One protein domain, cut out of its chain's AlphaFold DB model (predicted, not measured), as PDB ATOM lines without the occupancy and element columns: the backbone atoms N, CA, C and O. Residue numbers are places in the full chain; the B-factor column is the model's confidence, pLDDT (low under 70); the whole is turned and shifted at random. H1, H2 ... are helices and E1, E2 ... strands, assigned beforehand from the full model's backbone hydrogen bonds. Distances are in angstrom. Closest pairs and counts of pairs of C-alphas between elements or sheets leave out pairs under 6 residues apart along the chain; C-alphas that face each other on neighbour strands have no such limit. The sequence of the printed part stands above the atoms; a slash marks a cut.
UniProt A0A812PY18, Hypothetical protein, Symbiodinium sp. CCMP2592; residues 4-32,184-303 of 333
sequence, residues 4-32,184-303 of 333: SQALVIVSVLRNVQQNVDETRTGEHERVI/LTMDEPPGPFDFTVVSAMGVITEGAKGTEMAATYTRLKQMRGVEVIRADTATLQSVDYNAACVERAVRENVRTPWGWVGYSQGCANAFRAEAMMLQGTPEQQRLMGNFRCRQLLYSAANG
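What this domain is: This is residues 4 to 32 and 184 to 303 of the 333 residues of the protein "Hypothetical protein" of Symbiodinium sp. CCMP2592 (UniProt A0A812PY18). A twisted four-stranded sheet forms the middle layer of three, with helices H1 and H2 over one face and H3 and H4 over the other; small H5 packs on H3 and H4. Long H1 runs past the sheet, and its residues 24 to 32 stick out. The printed part has 149 residues, in the order H1 E1 H2 E2 H3 E3 H4 H5 E4; the sheet, E2 E1 E3 E4, is parallel and the class mixed. It is compact, with a radius of gyration of the C-alphas of 15.0 A and spans of 47 by 39 by 26 A.

Where its parts are: H1, residues 4 to 32, begins at C-alpha 4 (-7.071, -36.144, 53.706) and is 42.1 A long. E1 is 196 to 200, H2 214 to 224, E2 227 to 230, H3 239 to 253 with 20.9 A, E3 258 to 263, H4 266 to 278 with 18.1 A, and H5 282 to 288. E4, 291 to 297, ends at C-alpha 297 (-4.985, -13.208, 45.139).

How they stand to each other: N 199 and O 229 of E1 and E2 are 2.8 A apart, N 200 and O 261 of E1 and E3 2.9 A, and N 297 and O 262 of E4 and E3 2.7 A, each within hydrogen-bond range. E1, H2, E2 and E3, H4 H5, E4 are strand-helix-strand units, parallel neighbours joined through helices; E2, H3, E3 is a split one, with E1 between; these crossovers are right-handed. H1 touches H2, closest at C-alphas 19 and 216, 5.7 A. H3 touches H4, closest at C-alphas 243 and 273, 4.3 A. H4 and H5 form a helical hairpin, closest at C-alphas 277 and 284, 4.8 A. In each helix every O i to N i+4 pair is within range.

The domain as a whole: Residues 33 to 183 are not printed; the C-alphas across the cut are 34.0 A apart. E1 to H2 is a long link. Confidence is under 70 in 38 residues, among them 14 to 32.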
ATOM      1  N   SER A   4      -7.280 -36.100  55.160       68.12
ATOM      2  CA  SER A   4      -7.071 -36.144  53.706       68.12
ATOM      3  C   SER A   4      -7.681 -34.939  52.970       68.12
ATOM      4  O   SER A   4      -7.058 -34.361  52.086       68.12
ATOM      5  N   GLN A   5      -8.858 -34.466  53.389       64.69
ATOM      6  CA  GLN A   5      -9.500 -33.297  52.773       64.69
ATOM      7  C   GLN A   5      -8.767 -31.989  53.105       64.69
ATOM      8  O   GLN A   5      -8.716 -31.093  52.265       64.69
ATOM      9  N   ALA A   6      -8.175 -31.881  54.301       62.16
ATOM     10  CA  ALA A   6      -7.343 -30.735  54.674       62.16
ATOM     11  C   ALA A   6      -6.087 -30.636  53.794       62.16
ATOM     12  O   ALA A   6      -5.730 -29.547  53.348       62.16
ATOM     13  N   LEU A   7      -5.458 -31.778  53.502       66.75
ATOM     14  CA  LEU A   7      -4.278 -31.862  52.638       66.75
ATOM     15  C   LEU A   7      -4.580 -31.434  51.200       66.75
ATOM     16  O   LEU A   7      -3.826 -30.651  50.628       66.75
ATOM     17  N   VAL A   8      -5.708 -31.886  50.643       69.12
ATOM     18  CA  VAL A   8      -6.157 -31.471  49.304       69.12
ATOM     19  C   VAL A   8      -6.319 -29.954  49.234       69.12
ATOM     20  O   VAL A   8      -5.809 -29.322  48.313       69.12
ATOM     21  N   ILE A   9      -6.972 -29.353  50.232       70.06
ATOM     22  CA  ILE A   9      -7.170 -27.901  50.302       70.06
ATOM     23  C   ILE A   9      -5.829 -27.171  50.288       70.06
ATOM     24  O   ILE A   9      -5.606 -26.311  49.439       70.06
ATOM     25  N   VAL A  10      -4.927 -27.517  51.208       67.31
ATOM     26  CA  VAL A  10      -3.639 -26.824  51.327       67.31
ATOM     27  C   VAL A  10      -2.803 -26.995  50.059       67.31
ATOM     28  O   VAL A  10      -2.227 -26.018  49.582       67.31
ATOM     29  N   SER A  11      -2.804 -28.186  49.457       62.91
ATOM     30  CA  SER A  11      -2.101 -28.439  48.199       62.91
ATOM     31  C   SER A  11      -2.677 -27.628  47.031       62.91
ATOM     32  O   SER A  11      -1.921 -27.042  46.256       62.91
ATOM     33  N   VAL A  12      -4.004 -27.527  46.902       67.88
ATOM     34  CA  VAL A  12      -4.632 -26.714  45.846       67.88
ATOM     35  C   VAL A  12      -4.278 -25.235  46.013       67.88
ATOM     36  O   VAL A  12      -3.854 -24.600  45.048       67.88
ATOM     37  N   LEU A  13      -4.392 -24.690  47.228       71.12
ATOM     38  CA  LEU A  13      -4.070 -23.286  47.509       71.12
ATOM     39  C   LEU A  13      -2.591 -22.977  47.229       71.12
ATOM     40  O   LEU A  13      -2.281 -21.981  46.570       71.12
ATOM     41  N   ARG A  14      -1.682 -23.860  47.663       69.00
ATOM     42  CA  ARG A  14      -0.240 -23.734  47.422       69.00
ATOM     43  C   ARG A  14       0.093 -23.779  45.933       69.00
ATOM     44  O   ARG A  14       0.816 -22.908  45.462       69.00
ATOM     45  N   ASN A  15      -0.450 -24.741  45.188       65.44
ATOM     46  CA  ASN A  15      -0.214 -24.852  43.747       65.44
ATOM     47  C   ASN A  15      -0.737 -23.622  42.993       65.44
ATOM     48  O   ASN A  15      -0.083 -23.140  42.070       65.44
ATOM     49  N   VAL A  16      -1.893 -23.072  43.383       65.19
ATOM     50  CA  VAL A  16      -2.380 -21.809  42.810       65.19
ATOM     51  C   VAL A  16      -1.392 -20.677  43.094       65.19
ATOM     52  O   VAL A  16      -1.026 -19.963  42.163       65.19
ATOM     53  N   GLN A  17      -0.931 -20.534  44.338       68.56
ATOM     54  CA  GLN A  17      -0.003 -19.471  44.731       68.56
ATOM     55  C   GLN A  17       1.350 -19.580  44.011       68.56
ATOM     56  O   GLN A  17       1.778 -18.622  43.376       68.56
ATOM     57  N   GLN A  18       1.975 -20.758  44.023       65.19
ATOM     58  CA  GLN A  18       3.265 -20.985  43.369       65.19
ATOM     59  C   GLN A  18       3.198 -20.670  41.869       65.19
ATOM     60  O   GLN A  18       4.052 -19.969  41.335       65.19
ATOM     61  N   ASN A  19       2.142 -21.115  41.187       64.38
ATOM     62  CA  ASN A  19       1.976 -20.850  39.758       64.38
ATOM     63  C   ASN A  19       1.710 -19.367  39.453       64.38
ATOM     64  O   ASN A  19       2.097 -18.867  38.394       64.38
ATOM     65  N   VAL A  20       1.034 -18.650  40.357       64.81
ATOM     66  CA  VAL A  20       0.874 -17.190  40.264       64.81
ATOM     67  C   VAL A  20       2.233 -16.507  40.369       64.81
ATOM     68  O   VAL A  20       2.522 -15.623  39.565       64.81
ATOM     69  N   ASP A  21       3.080 -16.941  41.298       60.59
ATOM     70  CA  ASP A  21       4.409 -16.365  41.502       60.59
ATOM     71  C   ASP A  21       5.355 -16.673  40.324       60.59
ATOM     72  O   ASP A  21       6.056 -15.778  39.843       60.59
ATOM     73  N   GLU A  22       5.293 -17.880  39.754       60.91
ATOM     74  CA  GLU A  22       5.991 -18.243  38.508       60.91
ATOM     75  C   GLU A  22       5.512 -17.414  37.300       60.91
ATOM     76  O   GLU A  22       6.304 -16.984  36.462       60.91
ATOM     77  N   THR A  23       4.206 -17.142  37.203       59.28
ATOM     78  CA  THR A  23       3.664 -16.300  36.123       59.28
ATOM     79  C   THR A  23       4.122 -14.850  36.284       59.28
ATOM     80  O   THR A  23       4.537 -14.222  35.310       59.28
ATOM     81  N   ARG A  24       4.104 -14.320  37.514       58.59
ATOM     82  CA  ARG A  24       4.554 -12.953  37.818       58.59
ATOM     83  C   ARG A  24       6.034 -12.759  37.518       58.59
ATOM     84  O   ARG A  24       6.392 -11.740  36.937       58.59
ATOM     85  N   THR A  25       6.877 -13.717  37.892       54.19
ATOM     86  CA  THR A  25       8.319 -13.671  37.605       54.19
ATOM     87  C   THR A  25       8.582 -13.713  36.100       54.19
ATOM     88  O   THR A  25       9.272 -12.834  35.588       54.19
ATOM     89  N   GLY A  26       7.932 -14.621  35.363       54.88
ATOM     90  CA  GLY A  26       8.065 -14.695  33.905       54.88
ATOM     91  C   GLY A  26       7.548 -13.458  33.153       54.88
ATOM     92  O   GLY A  26       8.150 -13.038  32.163       54.88
ATOM     93  N   GLU A  27       6.450 -12.837  33.597       53.50
ATOM     94  CA  GLU A  27       5.963 -11.577  33.011       53.50
ATOM     95  C   GLU A  27       6.884 -10.398  33.334       53.50
ATOM     96  O   GLU A  27       7.179  -9.592  32.451       53.50
ATOM     97  N   HIS A  28       7.390 -10.322  34.564       41.44
ATOM     98  CA  HIS A  28       8.336  -9.290  34.976       41.44
ATOM     99  C   HIS A  28       9.638  -9.359  34.163       41.44
ATOM    100  O   HIS A  28      10.111  -8.340  33.660       41.44
ATOM    101  N   GLU A  29      10.169 -10.563  33.930       45.31
ATOM    102  CA  GLU A  29      11.331 -10.785  33.063       45.31
ATOM    103  C   GLU A  29      11.070 -10.380  31.607       45.31
ATOM    104  O   GLU A  29      11.930  -9.756  30.982       45.31
ATOM    105  N   ARG A  30       9.875 -10.657  31.061       54.09
ATOM    106  CA  ARG A  30       9.504 -10.200  29.708       54.09
ATOM    107  C   ARG A  30       9.391  -8.684  29.615       54.09
ATOM    108  O   ARG A  30       9.816  -8.121  28.609       54.09
ATOM    109  N   VAL A  31       8.833  -8.023  30.627       47.94
ATOM    110  CA  VAL A  31       8.718  -6.557  30.662       47.94
ATOM    111  C   VAL A  31      10.104  -5.921  30.750       47.94
ATOM    112  O   VAL A  31      10.415  -5.040  29.952       47.94
ATOM    113  N   ILE A  32      10.979  -6.415  31.633       47.88
ATOM    114  CA  ILE A  32      12.365  -5.938  31.741       47.88
ATOM    115  C   ILE A  32      13.146  -6.215  30.450       47.88
ATOM    116  O   ILE A  32      13.850  -5.335  29.953       47.88
ATOM    117  N   LEU A 184       4.727 -26.084  58.200       55.66
ATOM    118  CA  LEU A 184       3.387 -26.042  57.594       55.66
ATOM    119  C   LEU A 184       3.390 -26.446  56.111       55.66
ATOM    120  O   LEU A 184       2.315 -26.603  55.523       55.66
ATOM    121  N   THR A 185       4.562 -26.639  55.493       60.78
ATOM    122  CA  THR A 185       4.644 -27.277  54.175       60.78
ATOM    123  C   THR A 185       4.381 -28.768  54.335       60.78
ATOM    124  O   THR A 185       5.272 -29.576  54.558       60.78
ATOM    125  N   MET A 186       3.102 -29.127  54.274       64.31
ATOM    126  CA  MET A 186       2.694 -30.523  54.213       64.31
ATOM    127  C   MET A 186       3.104 -31.112  52.863       64.31
ATOM    128  O   MET A 186       2.935 -30.462  51.822       64.31
ATOM    129  N   ASP A 187       3.610 -32.344  52.886       75.94
ATOM    130  CA  ASP A 187       3.822 -33.117  51.669       75.94
ATOM    131  C   ASP A 187       2.486 -33.293  50.947       75.94
ATOM    132  O   ASP A 187       1.469 -33.679  51.533       75.94
ATOM    133  N   GLU A 188       2.481 -32.962  49.659       74.31
ATOM    134  CA  GLU A 188       1.279 -33.083  48.852       74.31
ATOM    135  C   GLU A 188       1.025 -34.563  48.562       74.31
ATOM    136  O   GLU A 188       1.910 -35.229  48.011       74.31
ATOM    137  N   PRO A 189      -0.164 -35.100  48.891       83.38
ATOM    138  CA  PRO A 189      -0.477 -36.468  48.521       83.38
ATOM    139  C   PRO A 189      -0.396 -36.612  46.992       83.38
ATOM    140  O   PRO A 189      -0.875 -35.733  46.266       83.38
ATOM    141  N   PRO A 190       0.227 -37.688  46.481       86.88
ATOM    142  CA  PRO A 190       0.388 -37.871  45.047       86.88
ATOM    143  C   PRO A 190      -0.960 -38.149  44.370       86.88
ATOM    144  O   PRO A 190      -1.853 -38.759  44.957       86.88
ATOM    145  N   GLY A 191      -1.067 -37.773  43.092       92.31
ATOM    146  CA  GLY A 191      -2.214 -38.093  42.241       92.31
ATOM    147  C   GLY A 191      -3.234 -36.958  42.081       92.31
ATOM    148  O   GLY A 191      -2.956 -35.808  42.431       92.31
ATOM    149  N   PRO A 192      -4.390 -37.260  41.465       94.88
ATOM    150  CA  PRO A 192      -5.443 -36.284  41.234       94.88
ATOM    151  C   PRO A 192      -6.265 -36.005  42.498       94.88
ATOM    152  O   PRO A 192      -6.395 -36.856  43.378       94.88
ATOM    153  N   PHE A 193      -6.880 -34.826  42.552       94.12
ATOM    154  CA  PHE A 193      -7.795 -34.420  43.611       94.12
ATOM    155  C   PHE A 193      -9.231 -34.353  43.099       94.12
ATOM    156  O   PHE A 193      -9.505 -33.730  42.076       94.12
ATOM    157  N   ASP A 194     -10.159 -34.932  43.865       95.56
ATOM    158  CA  ASP A 194     -11.598 -34.730  43.685       95.56
ATOM    159  C   ASP A 194     -12.000 -33.356  44.240       95.56
ATOM    160  O   ASP A 194     -12.515 -33.219  45.353       95.56
ATOM    161  N   PHE A 195     -11.629 -32.309  43.502       96.69
ATOM    162  CA  PHE A 195     -11.808 -30.930  43.925       96.69
ATOM    163  C   PHE A 195     -12.069 -30.016  42.735       96.69
ATOM    164  O   PHE A 195     -11.430 -30.138  41.689       96.69
ATOM    165  N   THR A 196     -12.966 -29.054  42.924       98.00
ATOM    166  CA  THR A 196     -13.270 -28.032  41.922       98.00
ATOM    167  C   THR A 196     -12.925 -26.644  42.441       98.00
ATOM    168  O   THR A 196     -13.261 -26.270  43.564       98.00
ATOM    169  N   VAL A 197     -12.281 -25.842  41.596       97.88
ATOM    170  CA  VAL A 197     -11.984 -24.440  41.883       97.88
ATOM    171  C   VAL A 197     -12.923 -23.545  41.088       97.88
ATOM    172  O   VAL A 197     -13.043 -23.676  39.876       97.88
ATOM    173  N   VAL A 198     -13.554 -22.583  41.752       97.69
ATOM    174  CA  VAL A 198     -14.314 -21.516  41.095       97.69
ATOM    175  C   VAL A 198     -13.465 -20.249  41.071       97.69
ATOM    176  O   VAL A 198     -13.066 -19.709  42.096       97.69
ATOM    177  N   SER A 199     -13.145 -19.768  39.883       95.94
ATOM    178  CA  SER A 199     -12.322 -18.586  39.659       95.94
ATOM    179  C   SER A 199     -13.220 -17.348  39.600       95.94
ATOM    180  O   SER A 199     -13.890 -17.119  38.592       95.94
ATOM    181  N   ALA A 200     -13.220 -16.545  40.667       93.81
ATOM    182  CA  ALA A 200     -13.915 -15.264  40.756       93.81
ATOM    183  C   ALA A 200     -12.953 -14.133  40.380       93.81
ATOM    184  O   ALA A 200     -12.023 -13.809  41.121       93.81
ATOM    185  N   MET A 201     -13.154 -13.544  39.206       90.44
ATOM    186  CA  MET A 201     -12.204 -12.603  38.624       90.44
ATOM    187  C   MET A 201     -12.611 -11.136  38.840       90.44
ATOM    188  O   MET A 201     -13.754 -10.824  39.177       90.44
ATOM    189  N   GLY A 202     -11.628 -10.233  38.746       82.00
ATOM    190  CA  GLY A 202     -11.781  -8.804  39.031       82.00
ATOM    191  C   GLY A 202     -12.180  -7.933  37.833       82.00
ATOM    192  O   GLY A 202     -12.517  -8.429  36.765       82.00
ATOM    193  N   VAL A 203     -12.115  -6.606  38.028       64.19
ATOM    194  CA  VAL A 203     -12.652  -5.558  37.129       64.19
ATOM    195  C   VAL A 203     -12.198  -5.657  35.686       64.19
ATOM    196  O   VAL A 203     -12.957  -5.270  34.818       64.19
ATOM    197  N   ILE A 204     -10.981  -6.112  35.416       64.69
ATOM    198  CA  ILE A 204     -10.439  -6.175  34.057       64.69
ATOM    199  C   ILE A 204     -10.278  -7.642  33.720       64.69
ATOM    200  O   ILE A 204      -9.163  -8.138  33.660       64.69
ATOM    201  N   THR A 205     -11.397  -8.348  33.625       63.66
ATOM    202  CA  THR A 205     -11.406  -9.729  33.155       63.66
ATOM    203  C   THR A 205     -12.570  -9.901  32.198       63.66
ATOM    204  O   THR A 205     -13.677  -9.404  32.435       63.66
ATOM    205  N   GLU A 206     -12.325 -10.580  31.079       80.81
ATOM    206  CA  GLU A 206     -13.350 -10.917  30.081       80.81
ATOM    207  C   GLU A 206     -14.257 -12.067  30.574       80.81
ATOM    208  O   GLU A 206     -14.686 -12.921  29.797       80.81
ATOM    209  N   GLY A 207     -14.506 -12.127  31.890       84.44
ATOM    210  CA  GLY A 207     -15.311 -13.142  32.563       84.44
ATOM    211  C   GLY A 207     -14.868 -14.560  32.239       84.44
ATOM    212  O   GLY A 207     -13.702 -14.935  32.425       84.44
ATOM    213  N   ALA A 208     -15.805 -15.344  31.705       86.88
ATOM    214  CA  ALA A 208     -15.561 -16.722  31.297       86.88
ATOM    215  C   ALA A 208     -14.525 -16.841  30.163       86.88
ATOM    216  O   ALA A 208     -13.887 -17.884  30.030       86.88
ATOM    217  N   LYS A 209     -14.336 -15.781  29.366       88.19
ATOM    218  CA  LYS A 209     -13.373 -15.728  28.252       88.19
ATOM    219  C   LYS A 209     -12.021 -15.128  28.644       88.19
ATOM    220  O   LYS A 209     -11.110 -15.130  27.823       88.19
ATOM    221  N   GLY A 210     -11.886 -14.639  29.878       85.56
ATOM    222  CA  GLY A 210     -10.645 -14.049  30.372       85.56
ATOM    223  C   GLY A 210      -9.472 -15.027  30.291       85.56
ATOM    224  O   GLY A 210      -9.616 -16.221  30.561       85.56
ATOM    225  N   THR A 211      -8.301 -14.513  29.925       88.81
ATOM    226  CA  THR A 211      -7.070 -15.309  29.774       88.81
ATOM    227  C   THR A 211      -6.177 -15.256  31.013       88.81
ATOM    228  O   THR A 211      -5.188 -15.987  31.104       88.81
ATOM    229  N   GLU A 212      -6.541 -14.446  32.011       85.81
ATOM    230  CA  GLU A 212      -5.784 -14.281  33.249       85.81
ATOM    231  C   GLU A 212      -5.667 -15.629  33.958       85.81
ATOM    232  O   GLU A 212      -6.677 -16.284  34.205       85.81
ATOM    233  N   MET A 213      -4.449 -16.059  34.290       88.00
ATOM    234  CA  MET A 213      -4.175 -17.356  34.927       88.00
ATOM    235  C   MET A 213      -4.561 -18.599  34.100       88.00
ATOM    236  O   MET A 213      -4.534 -19.709  34.630       88.00
ATOM    237  N   ALA A 214      -4.874 -18.477  32.804       91.56
ATOM    238  CA  ALA A 214      -5.255 -19.630  31.978       91.56
ATOM    239  C   ALA A 214      -4.170 -20.727  31.949       91.56
ATOM    240  O   ALA A 214      -4.483 -21.917  32.044       91.56
ATOM    241  N   ALA A 215      -2.891 -20.335  31.890       91.88
ATOM    242  CA  ALA A 215      -1.764 -21.266  31.965       91.88
ATOM    243  C   ALA A 215      -1.708 -21.995  33.321       91.88
ATOM    244  O   ALA A 215      -1.569 -23.218  33.357       91.88
ATOM    245  N   THR A 216      -1.901 -21.265  34.424       92.19
ATOM    246  CA  THR A 216      -1.983 -21.823  35.782       92.19
ATOM    247  C   THR A 216      -3.113 -22.839  35.906       92.19
ATOM    248  O   THR A 216      -2.901 -23.934  36.420       92.19
ATOM    249  N   TYR A 217      -4.306 -22.520  35.402       94.56
ATOM    250  CA  TYR A 217      -5.459 -23.421  35.466       94.56
ATOM    251  C   TYR A 217      -5.262 -24.672  34.609       94.56
ATOM    252  O   TYR A 217      -5.577 -25.776  35.049       94.56
ATOM    253  N   THR A 218      -4.664 -24.519  33.426       95.00
ATOM    254  CA  THR A 218      -4.297 -25.649  32.560       95.00
ATOM    255  C   THR A 218      -3.330 -26.589  33.272       95.00
ATOM    256  O   THR A 218      -3.551 -27.799  33.305       95.00
ATOM    257  N   ARG A 219      -2.293 -26.031  33.901       93.75
ATOM    258  CA  ARG A 219      -1.305 -26.800  34.659       93.75
ATOM    259  C   ARG A 219      -1.933 -27.505  35.859       93.75
ATOM    260  O   ARG A 219      -1.665 -28.682  36.073       93.75
ATOM    261  N   LEU A 220      -2.797 -26.820  36.606       94.12
ATOM    262  CA  LEU A 220      -3.483 -27.389  37.766       94.12
ATOM    263  C   LEU A 220      -4.346 -28.601  37.370       94.12
ATOM    264  O   LEU A 220      -4.272 -29.648  38.014       94.12
ATOM    265  N   LYS A 221      -5.080 -28.502  36.256       95.88
ATOM    266  CA  LYS A 221      -5.838 -29.622  35.690       95.88
ATOM    267  C   LYS A 221      -4.931 -30.774  35.255       95.88
ATOM    268  O   LYS A 221      -5.209 -31.922  35.577       95.88
ATOM    269  N   GLN A 222      -3.831 -30.484  34.563       95.44
ATOM    270  CA  GLN A 222      -2.893 -31.510  34.093       95.44
ATOM    271  C   GLN A 222      -2.183 -32.241  35.243       95.44
ATOM    272  O   GLN A 222      -2.022 -33.455  35.191       95.44
ATOM    273  N   MET A 223      -1.758 -31.513  36.278       92.88
ATOM    274  CA  MET A 223      -0.956 -32.067  37.374       92.88
ATOM    275  C   MET A 223      -1.789 -32.715  38.480       92.88
ATOM    276  O   MET A 223      -1.284 -33.589  39.185       92.88
ATOM    277  N   ARG A 224      -3.023 -32.238  38.689       94.19
ATOM    278  CA  ARG A 224      -3.859 -32.614  39.839       94.19
ATOM    279  C   ARG A 224      -5.293 -32.981  39.469       94.19
ATOM    280  O   ARG A 224      -6.069 -33.279  40.364       94.19
ATOM    281  N   GLY A 225      -5.685 -32.953  38.195       95.88
ATOM    282  CA  GLY A 225      -7.061 -33.265  37.783       95.88
ATOM    283  C   GLY A 225      -8.119 -32.284  38.305       95.88
ATOM    284  O   GLY A 225      -9.307 -32.569  38.207       95.88
ATOM    285  N   VAL A 226      -7.704 -31.141  38.860       96.38
ATOM    286  CA  VAL A 226      -8.613 -30.151  39.444       96.38
ATOM    287  C   VAL A 226      -9.206 -29.297  38.334       96.38
ATOM    288  O   VAL A 226      -8.489 -28.590  37.620       96.38
ATOM    289  N   GLU A 227     -10.527 -29.343  38.209       96.75
ATOM    290  CA  GLU A 227     -11.259 -28.500  37.271       96.75
ATOM    291  C   GLU A 227     -11.376 -27.074  37.809       96.75
ATOM    292  O   GLU A 227     -11.698 -26.851  38.980       96.75
ATOM    293  N   VAL A 228     -11.146 -26.095  36.932       96.94
ATOM    294  CA  VAL A 228     -11.316 -24.676  37.257       96.94
ATOM    295  C   VAL A 228     -12.471 -24.101  36.449       96.94
ATOM    296  O   VAL A 228     -12.386 -23.954  35.231       96.94
ATOM    297  N   ILE A 229     -13.545 -23.726  37.136       96.88
ATOM    298  CA  ILE A 229     -14.700 -23.042  36.558       96.88
ATOM    299  C   ILE A 229     -14.456 -21.541  36.652       96.88
ATOM    300  O   ILE A 229     -14.416 -20.982  37.747       96.88
ATOM    301  N   ARG A 230     -14.332 -20.852  35.519       95.75
ATOM    302  CA  ARG A 230     -14.311 -19.383  35.512       95.75
ATOM    303  C   ARG A 230     -15.729 -18.851  35.657       95.75
ATOM    304  O   ARG A 230     -16.574 -19.116  34.806       95.75
ATOM    305  N   ALA A 231     -15.981 -18.090  36.718       95.88
ATOM    306  CA  ALA A 231     -17.225 -17.349  36.828       95.88
ATOM    307  C   ALA A 231     -17.264 -16.258  35.752       95.88
ATOM    308  O   ALA A 231     -16.275 -15.557  35.534       95.88
ATOM    309  N   ASP A 232     -18.414 -16.100  35.098       95.75
ATOM    310  CA  ASP A 232     -18.604 -15.098  34.048       95.75
ATOM    311  C   ASP A 232     -18.846 -13.702  34.644       95.75
ATOM    312  O   ASP A 232     -19.918 -13.117  34.508       95.75
ATOM    313  N   THR A 233     -17.867 -13.211  35.408       93.06
ATOM    314  CA  THR A 233     -17.878 -11.861  35.976       93.06
ATOM    315  C   THR A 233     -17.604 -10.838  34.885       93.06
ATOM    316  O   THR A 233     -16.779 -11.058  34.004       93.06
ATOM    317  N   ALA A 234     -18.255  -9.686  34.951       88.75
ATOM    318  CA  ALA A 234     -18.128  -8.658  33.935       88.75
ATOM    319  C   ALA A 234     -17.276  -7.477  34.405       88.75
ATOM    320  O   ALA A 234     -17.258  -7.080  35.579       88.75
ATOM    321  N   THR A 235     -16.591  -6.888  33.428       85.94
ATOM    322  CA  THR A 235     -15.756  -5.705  33.608       85.94
ATOM    323  C   THR A 235     -16.597  -4.498  34.020       85.94
ATOM    324  O   THR A 235     -17.649  -4.243  33.433       85.94
ATOM    325  N   LEU A 236     -16.122  -3.746  35.021       83.00
ATOM    326  CA  LEU A 236     -16.772  -2.532  35.552       83.00
ATOM    327  C   LEU A 236     -18.229  -2.727  36.024       83.00
ATOM    328  O   LEU A 236     -19.026  -1.792  35.987       83.00
ATOM    329  N   GLN A 237     -18.583  -3.929  36.480       87.75
ATOM    330  CA  GLN A 237     -19.873  -4.193  37.122       87.75
ATOM    331  C   GLN A 237     -19.801  -4.110  38.649       87.75
ATOM    332  O   GLN A 237     -18.722  -4.169  39.251       87.75
ATOM    333  N   SER A 238     -20.975  -3.991  39.275       89.31
ATOM    334  CA  SER A 238     -21.101  -3.995  40.732       89.31
ATOM    335  C   SER A 238     -20.644  -5.325  41.335       89.31
ATOM    336  O   SER A 238     -20.662  -6.379  40.690       89.31
ATOM    337  N   VAL A 239     -20.252  -5.277  42.611       91.00
ATOM    338  CA  VAL A 239     -19.879  -6.479  43.366       91.00
ATOM    339  C   VAL A 239     -21.070  -7.436  43.478       91.00
ATOM    340  O   VAL A 239     -20.876  -8.634  43.321       91.00
ATOM    341  N   ASP A 240     -22.299  -6.934  43.653       94.19
ATOM    342  CA  ASP A 240     -23.513  -7.766  43.695       94.19
ATOM    343  C   ASP A 240     -23.775  -8.499  42.375       94.19
ATOM    344  O   ASP A 240     -24.061  -9.696  42.376       94.19
ATOM    345  N   TYR A 241     -23.637  -7.806  41.237       95.06
ATOM    346  CA  TYR A 241     -23.788  -8.431  39.924       95.06
ATOM    347  C   TYR A 241     -22.775  -9.566  39.752       95.06
ATOM    348  O   TYR A 241     -23.135 -10.697  39.425       95.06
ATOM    349  N   ASN A 242     -21.501  -9.279  40.024       94.94
ATOM    350  CA  ASN A 242     -20.437 -10.260  39.866       94.94
ATOM    351  C   ASN A 242     -20.550 -11.410  40.875       94.94
ATOM    352  O   ASN A 242     -20.244 -12.549  40.531       94.94
ATOM    353  N   ALA A 243     -21.035 -11.148  42.087       95.88
ATOM    354  CA  ALA A 243     -21.328 -12.177  43.075       95.88
ATOM    355  C   ALA A 243     -22.426 -13.137  42.595       95.88
ATOM    356  O   ALA A 243     -22.257 -14.351  42.702       95.88
ATOM    357  N   ALA A 244     -23.494 -12.623  41.977       97.31
ATOM    358  CA  ALA A 244     -24.529 -13.457  41.368       97.31
ATOM    359  C   ALA A 244     -23.980 -14.313  40.208       97.31
ATOM    360  O   ALA A 244     -24.387 -15.463  40.030       97.31
ATOM    361  N   CYS A 245     -23.016 -13.801  39.434       97.12
ATOM    362  CA  CYS A 245     -22.320 -14.590  38.412       97.12
ATOM    363  C   CYS A 245     -21.478 -15.725  39.016       97.12
ATOM    364  O   CYS A 245     -21.470 -16.829  38.470       97.12
ATOM    365  N   VAL A 246     -20.796 -15.472  40.139       97.12
ATOM    366  CA  VAL A 246     -20.038 -16.495  40.879       97.12
ATOM    367  C   VAL A 246     -20.976 -17.563  41.436       97.12
ATOM    368  O   VAL A 246     -20.742 -18.747  41.205       97.12
ATOM    369  N   GLU A 247     -22.068 -17.171  42.093       97.81
ATOM    370  CA  GLU A 247     -23.089 -18.101  42.588       97.81
ATOM    371  C   GLU A 247     -23.641 -18.979  41.458       97.81
ATOM    372  O   GLU A 247     -23.714 -20.202  41.589       97.81
ATOM    373  N   ARG A 248     -23.998 -18.367  40.323       98.06
ATOM    374  CA  ARG A 248     -24.503 -19.091  39.154       98.06
ATOM    375  C   ARG A 248     -23.502 -20.140  38.676       98.06
ATOM    376  O   ARG A 248     -23.889 -21.287  38.466       98.06
ATOM    377  N   ALA A 249     -22.223 -19.775  38.573       97.31
ATOM    378  CA  ALA A 249     -21.164 -20.705  38.194       97.31
ATOM    379  C   ALA A 249     -21.054 -21.885  39.173       97.31
ATOM    380  O   ALA A 249     -20.948 -23.028  38.721       97.31
ATOM    381  N   VAL A 250     -21.145 -21.630  40.485       97.50
ATOM    382  CA  VAL A 250     -21.165 -22.681  41.514       97.50
ATOM    383  C   VAL A 250     -22.354 -23.613  41.303       97.50
ATOM    384  O   VAL A 250     -22.171 -24.817  41.127       97.50
ATOM    385  N   ARG A 251     -23.572 -23.064  41.270       97.50
ATOM    386  CA  ARG A 251     -24.815 -23.834  41.148       97.50
ATOM    387  C   ARG A 251     -24.822 -24.719  39.902       97.50
ATOM    388  O   ARG A 251     -25.171 -25.896  39.968       97.50
ATOM    389  N   GLU A 252     -24.418 -24.167  38.766       97.38
ATOM    390  CA  GLU A 252     -24.522 -24.852  37.478       97.38
ATOM    391  C   GLU A 252     -23.439 -25.912  37.278       97.38
ATOM    392  O   GLU A 252     -23.717 -26.932  36.649       97.38
ATOM    393  N   ASN A 253     -22.245 -25.746  37.855       97.06
ATOM    394  CA  ASN A 253     -21.073 -26.530  37.445       97.06
ATOM    395  C   ASN A 253     -20.394 -27.315  38.578       97.06
ATOM    396  O   ASN A 253     -19.721 -28.307  38.306       97.06
ATOM    397  N   VAL A 254     -20.559 -26.931  39.847       96.81
ATOM    398  CA  VAL A 254     -19.875 -27.614  40.957       96.81
ATOM    399  C   VAL A 254     -20.600 -28.905  41.333       96.81
ATOM    400  O   VAL A 254     -21.816 -28.915  41.539       96.81
ATOM    401  N   ARG A 255     -19.850 -30.008  41.422       95.06
ATOM    402  CA  ARG A 255     -20.355 -31.347  41.794       95.06
ATOM    403  C   ARG A 255     -19.543 -32.034  42.895       95.06
ATOM    404  O   ARG A 255     -20.019 -32.995  43.486       95.06
ATOM    405  N   THR A 256     -18.354 -31.522  43.184       96.06
ATOM    406  CA  THR A 256     -17.357 -32.083  44.101       96.06
ATOM    407  C   THR A 256     -17.118 -31.097  45.255       96.06
ATOM    408  O   THR A 256     -17.671 -29.987  45.241       96.06
ATOM    409  N   PRO A 257     -16.342 -31.456  46.294       97.44
ATOM    410  CA  PRO A 257     -15.830 -30.474  47.244       97.44
ATOM    411  C   PRO A 257     -15.117 -29.335  46.512       97.44
ATOM    412  O   PRO A 257     -14.417 -29.562  45.526       97.44
ATOM    413  N   TRP A 258     -15.309 -28.103  46.974       98.19
ATOM    414  CA  TRP A 258     -14.896 -26.958  46.173       98.19
ATOM    415  C   TRP A 258     -14.413 -25.772  46.994       98.19
ATOM    416  O   TRP A 258     -14.674 -25.647  48.192       98.19
ATOM    417  N   GLY A 259     -13.697 -24.879  46.325       97.44
ATOM    418  CA  GLY A 259     -13.260 -23.596  46.856       97.44
ATOM    419  C   GLY A 259     -13.182 -22.566  45.741       97.44
ATOM    420  O   GLY A 259     -13.316 -22.915  44.567       97.44
ATOM    421  N   TRP A 260     -12.955 -21.300  46.078       95.69
ATOM    422  CA  TRP A 260     -12.719 -20.276  45.058       95.69
ATOM    423  C   TRP A 260     -11.341 -19.647  45.138       95.69
ATOM    424  O   TRP A 260     -10.730 -19.539  46.203       95.69
ATOM    425  N   VAL A 261     -10.901 -19.177  43.977       95.38
ATOM    426  CA  VAL A 261      -9.779 -18.261  43.819       95.38
ATOM    427  C   VAL A 261     -10.363 -16.903  43.452       95.38
ATOM    428  O   VAL A 261     -10.947 -16.745  42.380       95.38
ATOM    429  N   GLY A 262     -10.232 -15.931  44.348       93.06
ATOM    430  CA  GLY A 262     -10.543 -14.534  44.073       93.06
ATOM    431  C   GLY A 262      -9.300 -13.822  43.559       93.06
ATOM    432  O   GLY A 262      -8.271 -13.878  44.221       93.06
ATOM    433  N   TYR A 263      -9.371 -13.138  42.417       90.00
ATOM    434  CA  TYR A 263      -8.264 -12.308  41.919       90.00
ATOM    435  C   TYR A 263      -8.661 -10.836  41.862       90.00
ATOM    436  O   TYR A 263      -9.644 -10.477  41.211       90.00
ATOM    437  N   SER A 264      -7.876  -9.955  42.488       87.00
ATOM    438  CA  SER A 264      -8.144  -8.510  42.510       87.00
ATOM    439  C   SER A 264      -9.539  -8.201  43.100       87.00
ATOM    440  O   SER A 264      -9.863  -8.745  44.156       87.00
ATOM    441  N   GLN A 265     -10.402  -7.404  42.444       87.19
ATOM    442  CA  GLN A 265     -11.813  -7.232  42.866       87.19
ATOM    443  C   GLN A 265     -12.571  -8.573  42.956       87.19
ATOM    444  O   GLN A 265     -13.538  -8.693  43.702       87.19
ATOM    445  N   GLY A 266     -12.096  -9.612  42.269       91.50
ATOM    446  CA  GLY A 266     -12.594 -10.974  42.391       91.50
ATOM    447  C   GLY A 266     -12.607 -11.506  43.828       91.50
ATOM    448  O   GLY A 266     -13.472 -12.307  44.162       91.50
ATOM    449  N   CYS A 267     -11.731 -11.003  44.707       92.00
ATOM    450  CA  CYS A 267     -11.777 -11.302  46.141       92.00
ATOM    451  C   CYS A 267     -13.068 -10.778  46.792       92.00
ATOM    452  O   CYS A 267     -13.731 -11.506  47.527       92.00
ATOM    453  N   ALA A 268     -13.450  -9.533  46.489       90.75
ATOM    454  CA  ALA A 268     -14.691  -8.937  46.979       90.75
ATOM    455  C   ALA A 268     -15.919  -9.630  46.374       90.75
ATOM    456  O   ALA A 268     -16.871  -9.923  47.094       90.75
ATOM    457  N   ASN A 269     -15.872  -9.962  45.078       93.56
ATOM    458  CA  ASN A 269     -16.931 -10.718  44.406       93.56
ATOM    459  C   ASN A 269     -17.148 -12.085  45.083       93.56
ATOM    460  O   ASN A 269     -18.285 -12.465  45.342       93.56
ATOM    461  N   ALA A 270     -16.063 -12.795  45.413       94.19
ATOM    462  CA  ALA A 270     -16.119 -14.093  46.079       94.19
ATOM    463  C   ALA A 270     -16.698 -14.001  47.499       94.19
ATOM    464  O   ALA A 270     -17.606 -14.753  47.833       94.19
ATOM    465  N   PHE A 271     -16.245 -13.040  48.313       95.50
ATOM    466  CA  PHE A 271     -16.818 -12.824  49.648       95.50
ATOM    467  C   PHE A 271     -18.286 -12.419  49.601       95.50
ATOM    468  O   PHE A 271     -19.082 -12.845  50.437       95.50
ATOM    469  N   ARG A 272     -18.665 -11.591  48.626       96.38
ATOM    470  CA  ARG A 272     -20.058 -11.197  48.480       96.38
ATOM    471  C   ARG A 272     -20.930 -12.379  48.069       96.38
ATOM    472  O   ARG A 272     -21.985 -12.560  48.671       96.38
ATOM    473  N   ALA A 273     -20.473 -13.201  47.122       97.38
ATOM    474  CA  ALA A 273     -21.160 -14.430  46.730       97.38
ATOM    475  C   ALA A 273     -21.307 -15.382  47.921       97.38
ATOM    476  O   ALA A 273     -22.389 -15.905  48.160       97.38
ATOM    477  N   GLU A 274     -20.255 -15.533  48.724       97.62
ATOM    478  CA  GLU A 274     -20.313 -16.315  49.951       97.62
ATOM    479  C   GLU A 274     -21.410 -15.840  50.900       97.62
ATOM    480  O   GLU A 274     -22.251 -16.633  51.321       97.62
ATOM    481  N   ALA A 275     -21.398 -14.551  51.245       97.62
ATOM    482  CA  ALA A 275     -22.355 -13.978  52.179       97.62
ATOM    483  C   ALA A 275     -23.789 -14.153  51.663       97.62
ATOM    484  O   ALA A 275     -24.670 -14.546  52.426       97.62
ATOM    485  N   MET A 276     -23.999 -13.927  50.360       97.75
ATOM    486  CA  MET A 276     -25.279 -14.167  49.694       97.75
ATOM    487  C   MET A 276     -25.712 -15.629  49.802       97.75
ATOM    488  O   MET A 276     -26.871 -15.890  50.098       97.75
ATOM    489  N   MET A 277     -24.802 -16.583  49.596       98.12
ATOM    490  CA  MET A 277     -25.148 -18.002  49.609       98.12
ATOM    491  C   MET A 277     -25.378 -18.555  51.019       98.12
ATOM    492  O   MET A 277     -26.275 -19.371  51.215       98.12
ATOM    493  N   LEU A 278     -24.601 -18.104  52.009       97.81
ATOM    494  CA  LEU A 278     -24.754 -18.505  53.411       97.81
ATOM    495  C   LEU A 278     -26.033 -17.950  54.045       97.81
ATOM    496  O   LEU A 278     -26.662 -18.631  54.846       97.81
ATOM    497  N   GLN A 279     -26.420 -16.724  53.692       97.69
ATOM    498  CA  GLN A 279     -27.654 -16.082  54.171       97.69
ATOM    499  C   GLN A 279     -28.846 -16.334  53.238       97.69
ATOM    500  O   GLN A 279     -29.943 -15.830  53.469       97.69
ATOM    501  N   GLY A 280     -28.606 -17.076  52.161       96.94
ATOM    502  CA  GLY A 280     -29.529 -17.270  51.064       96.94
ATOM    503  C   GLY A 280     -30.568 -18.357  51.312       96.94
ATOM    504  O   GLY A 280     -30.839 -18.771  52.440       96.94
ATOM    505  N   THR A 281     -31.149 -18.844  50.222       97.94
ATOM    506  CA  THR A 281     -32.117 -19.940  50.214       97.94
ATOM    507  C   THR A 281     -31.497 -21.246  50.728       97.94
ATOM    508  O   THR A 281     -30.276 -21.427  50.669       97.94
ATOM    509  N   PRO A 282     -32.314 -22.226  51.159       98.06
ATOM    510  CA  PRO A 282     -31.812 -23.547  51.543       98.06
ATOM    511  C   PRO A 282     -30.972 -24.228  50.451       98.06
ATOM    512  O   PRO A 282     -30.032 -24.959  50.752       98.06
ATOM    513  N   GLU A 283     -31.272 -23.972  49.173       96.31
ATOM    514  CA  GLU A 283     -30.468 -24.479  48.060       96.31
ATOM    515  C   GLU A 283     -29.068 -23.852  48.036       96.31
ATOM    516  O   GLU A 283     -28.078 -24.575  47.912       96.31
ATOM    517  N   GLN A 284     -28.975 -22.530  48.198       97.12
ATOM    518  CA  GLN A 284     -27.698 -21.819  48.254       97.12
ATOM    519  C   GLN A 284     -26.860 -22.274  49.459       97.12
ATOM    520  O   GLN A 284     -25.677 -22.587  49.311       97.12
ATOM    521  N   GLN A 285     -27.484 -22.423  50.629       98.06
ATOM    522  CA  GLN A 285     -26.821 -22.930  51.832       98.06
ATOM    523  C   GLN A 285     -26.337 -24.378  51.654       98.06
ATOM    524  O   GLN A 285     -25.229 -24.724  52.066       98.06
ATOM    525  N   ARG A 286     -27.118 -25.226  50.972       96.69
ATOM    526  CA  ARG A 286     -26.717 -26.602  50.641       96.69
ATOM    527  C   ARG A 286     -25.478 -26.637  49.743       96.69
ATOM    528  O   ARG A 286     -24.601 -27.467  49.977       96.69
ATOM    529  N   LEU A 287     -25.367 -25.744  48.755       96.06
ATOM    530  CA  LEU A 287     -24.158 -25.619  47.922       96.06
ATOM    531  C   LEU A 287     -22.921 -25.262  48.768       96.06
ATOM    532  O   LEU A 287     -21.831 -25.789  48.527       96.06
ATOM    533  N   MET A 288     -23.102 -24.435  49.802       97.50
ATOM    534  CA  MET A 288     -22.043 -24.073  50.750       97.50
ATOM    535  C   MET A 288     -21.636 -25.217  51.691       97.50
ATOM    536  O   MET A 288     -20.517 -25.207  52.196       97.50
ATOM    537  N   GLY A 289     -22.458 -26.255  51.875       96.62
ATOM    538  CA  GLY A 289     -22.092 -27.429  52.686       96.62
ATOM    539  C   GLY A 289     -20.840 -28.171  52.179       96.62
ATOM    540  O   GLY A 289     -20.099 -28.782  52.958       96.62
ATOM    541  N   ASN A 290     -20.550 -28.065  50.877       94.38
ATOM    542  CA  ASN A 290     -19.360 -28.641  50.241       94.38
ATOM    543  C   ASN A 290     -18.242 -27.633  49.958       94.38
ATOM    544  O   ASN A 290     -17.226 -28.005  49.371       94.38
ATOM    545  N   PHE A 291     -18.396 -26.395  50.416       97.50
ATOM    546  CA  PHE A 291     -17.342 -25.398  50.361       97.50
ATOM    547  C   PHE A 291     -16.220 -25.743  51.353       97.50
ATOM    548  O   PHE A 291     -16.467 -26.256  52.450       97.50
ATOM    549  N   ARG A 292     -14.969 -25.515  50.952       96.69
ATOM    550  CA  ARG A 292     -13.783 -25.969  51.689       96.69
ATOM    551  C   ARG A 292     -12.756 -24.879  51.935       96.69
ATOM    552  O   ARG A 292     -12.169 -24.855  53.014       96.69
ATOM    553  N   CYS A 293     -12.519 -23.988  50.973       95.19
ATOM    554  CA  CYS A 293     -11.457 -22.998  51.116       95.19
ATOM    555  C   CYS A 293     -11.570 -21.792  50.186       95.19
ATOM    556  O   CYS A 293     -12.306 -21.783  49.199       95.19
ATOM    557  N   ARG A 294     -10.754 -20.782  50.506       94.12
ATOM    558  CA  ARG A 294     -10.579 -19.532  49.764       94.12
ATOM    559  C   ARG A 294      -9.098 -19.361  49.451       94.12
ATOM    560  O   ARG A 294      -8.297 -19.445  50.376       94.12
ATOM    561  N   GLN A 295      -8.754 -19.040  48.209       92.25
ATOM    562  CA  GLN A 295      -7.501 -18.356  47.886       92.25
ATOM    563  C   GLN A 295      -7.837 -16.935  47.459       92.25
ATOM    564  O   GLN A 295      -8.660 -16.739  46.566       92.25
ATOM    565  N   LEU A 296      -7.201 -15.942  48.072       88.81
ATOM    566  CA  LEU A 296      -7.425 -14.537  47.743       88.81
ATOM    567  C   LEU A 296      -6.127 -13.946  47.206       88.81
ATOM    568  O   LEU A 296      -5.174 -13.699  47.939       88.81
ATOM    569  N   LEU A 297      -6.097 -13.757  45.894       86.50
ATOM    570  CA  LEU A 297      -4.985 -13.208  45.139       86.50
ATOM    571  C   LEU A 297      -5.219 -11.715  44.949       86.50
ATOM    572  O   LEU A 297      -5.725 -11.235  43.930       86.50
ATOM    573  N   TYR A 298      -4.857 -10.963  45.974       76.88
ATOM    574  CA  TYR A 298      -4.878  -9.514  45.929       76.88
ATOM    575  C   TYR A 298      -3.876  -9.015  44.877       76.88
ATOM    576  O   TYR A 298      -2.670  -9.247  44.988       76.88
ATOM    577  N   SER A 299      -4.353  -8.330  43.829       65.06
ATOM    578  CA  SER A 299      -3.425  -7.659  42.911       65.06
ATOM    579  C   SER A 299      -2.722  -6.526  43.661       65.06
ATOM    580  O   SER A 299      -3.324  -5.875  44.514       65.06
ATOM    581  N   ALA A 300      -1.462  -6.244  43.326       49.47
ATOM    582  CA  ALA A 300      -0.701  -5.169  43.969       49.47
ATOM    583  C   ALA A 300      -1.394  -3.791  43.862       49.47
ATOM    584  O   ALA A 300      -1.177  -2.936  44.710       49.47
ATOM    585  N   ALA A 301      -2.274  -3.589  42.874       48.34
ATOM    586  CA  ALA A 301      -3.077  -2.374  42.744       48.34
ATOM    587  C   ALA A 301      -4.342  -2.361  43.631       48.34
ATOM    588  O   ALA A 301      -4.675  -1.312  44.171       48.34
ATOM    589  N   ASN A 302      -5.021  -3.501  43.821       44.09
ATOM    590  CA  ASN A 302      -6.329  -3.566  44.503       44.09
ATOM    591  C   ASN A 302      -6.309  -4.272  45.868       44.09
ATOM    592  O   ASN A 302      -7.348  -4.370  46.514       44.09
ATOM    593  N   GLY A 303      -5.162  -4.769  46.328       41.81
ATOM    594  CA  GLY A 303      -5.033  -5.282  47.693       41.81
ATOM    595  C   GLY A 303      -3.635  -5.200  48.293       41.81
ATOM    596  O   GLY A 303      -3.355  -5.880  49.272       41.81
TER     597      GLY A 303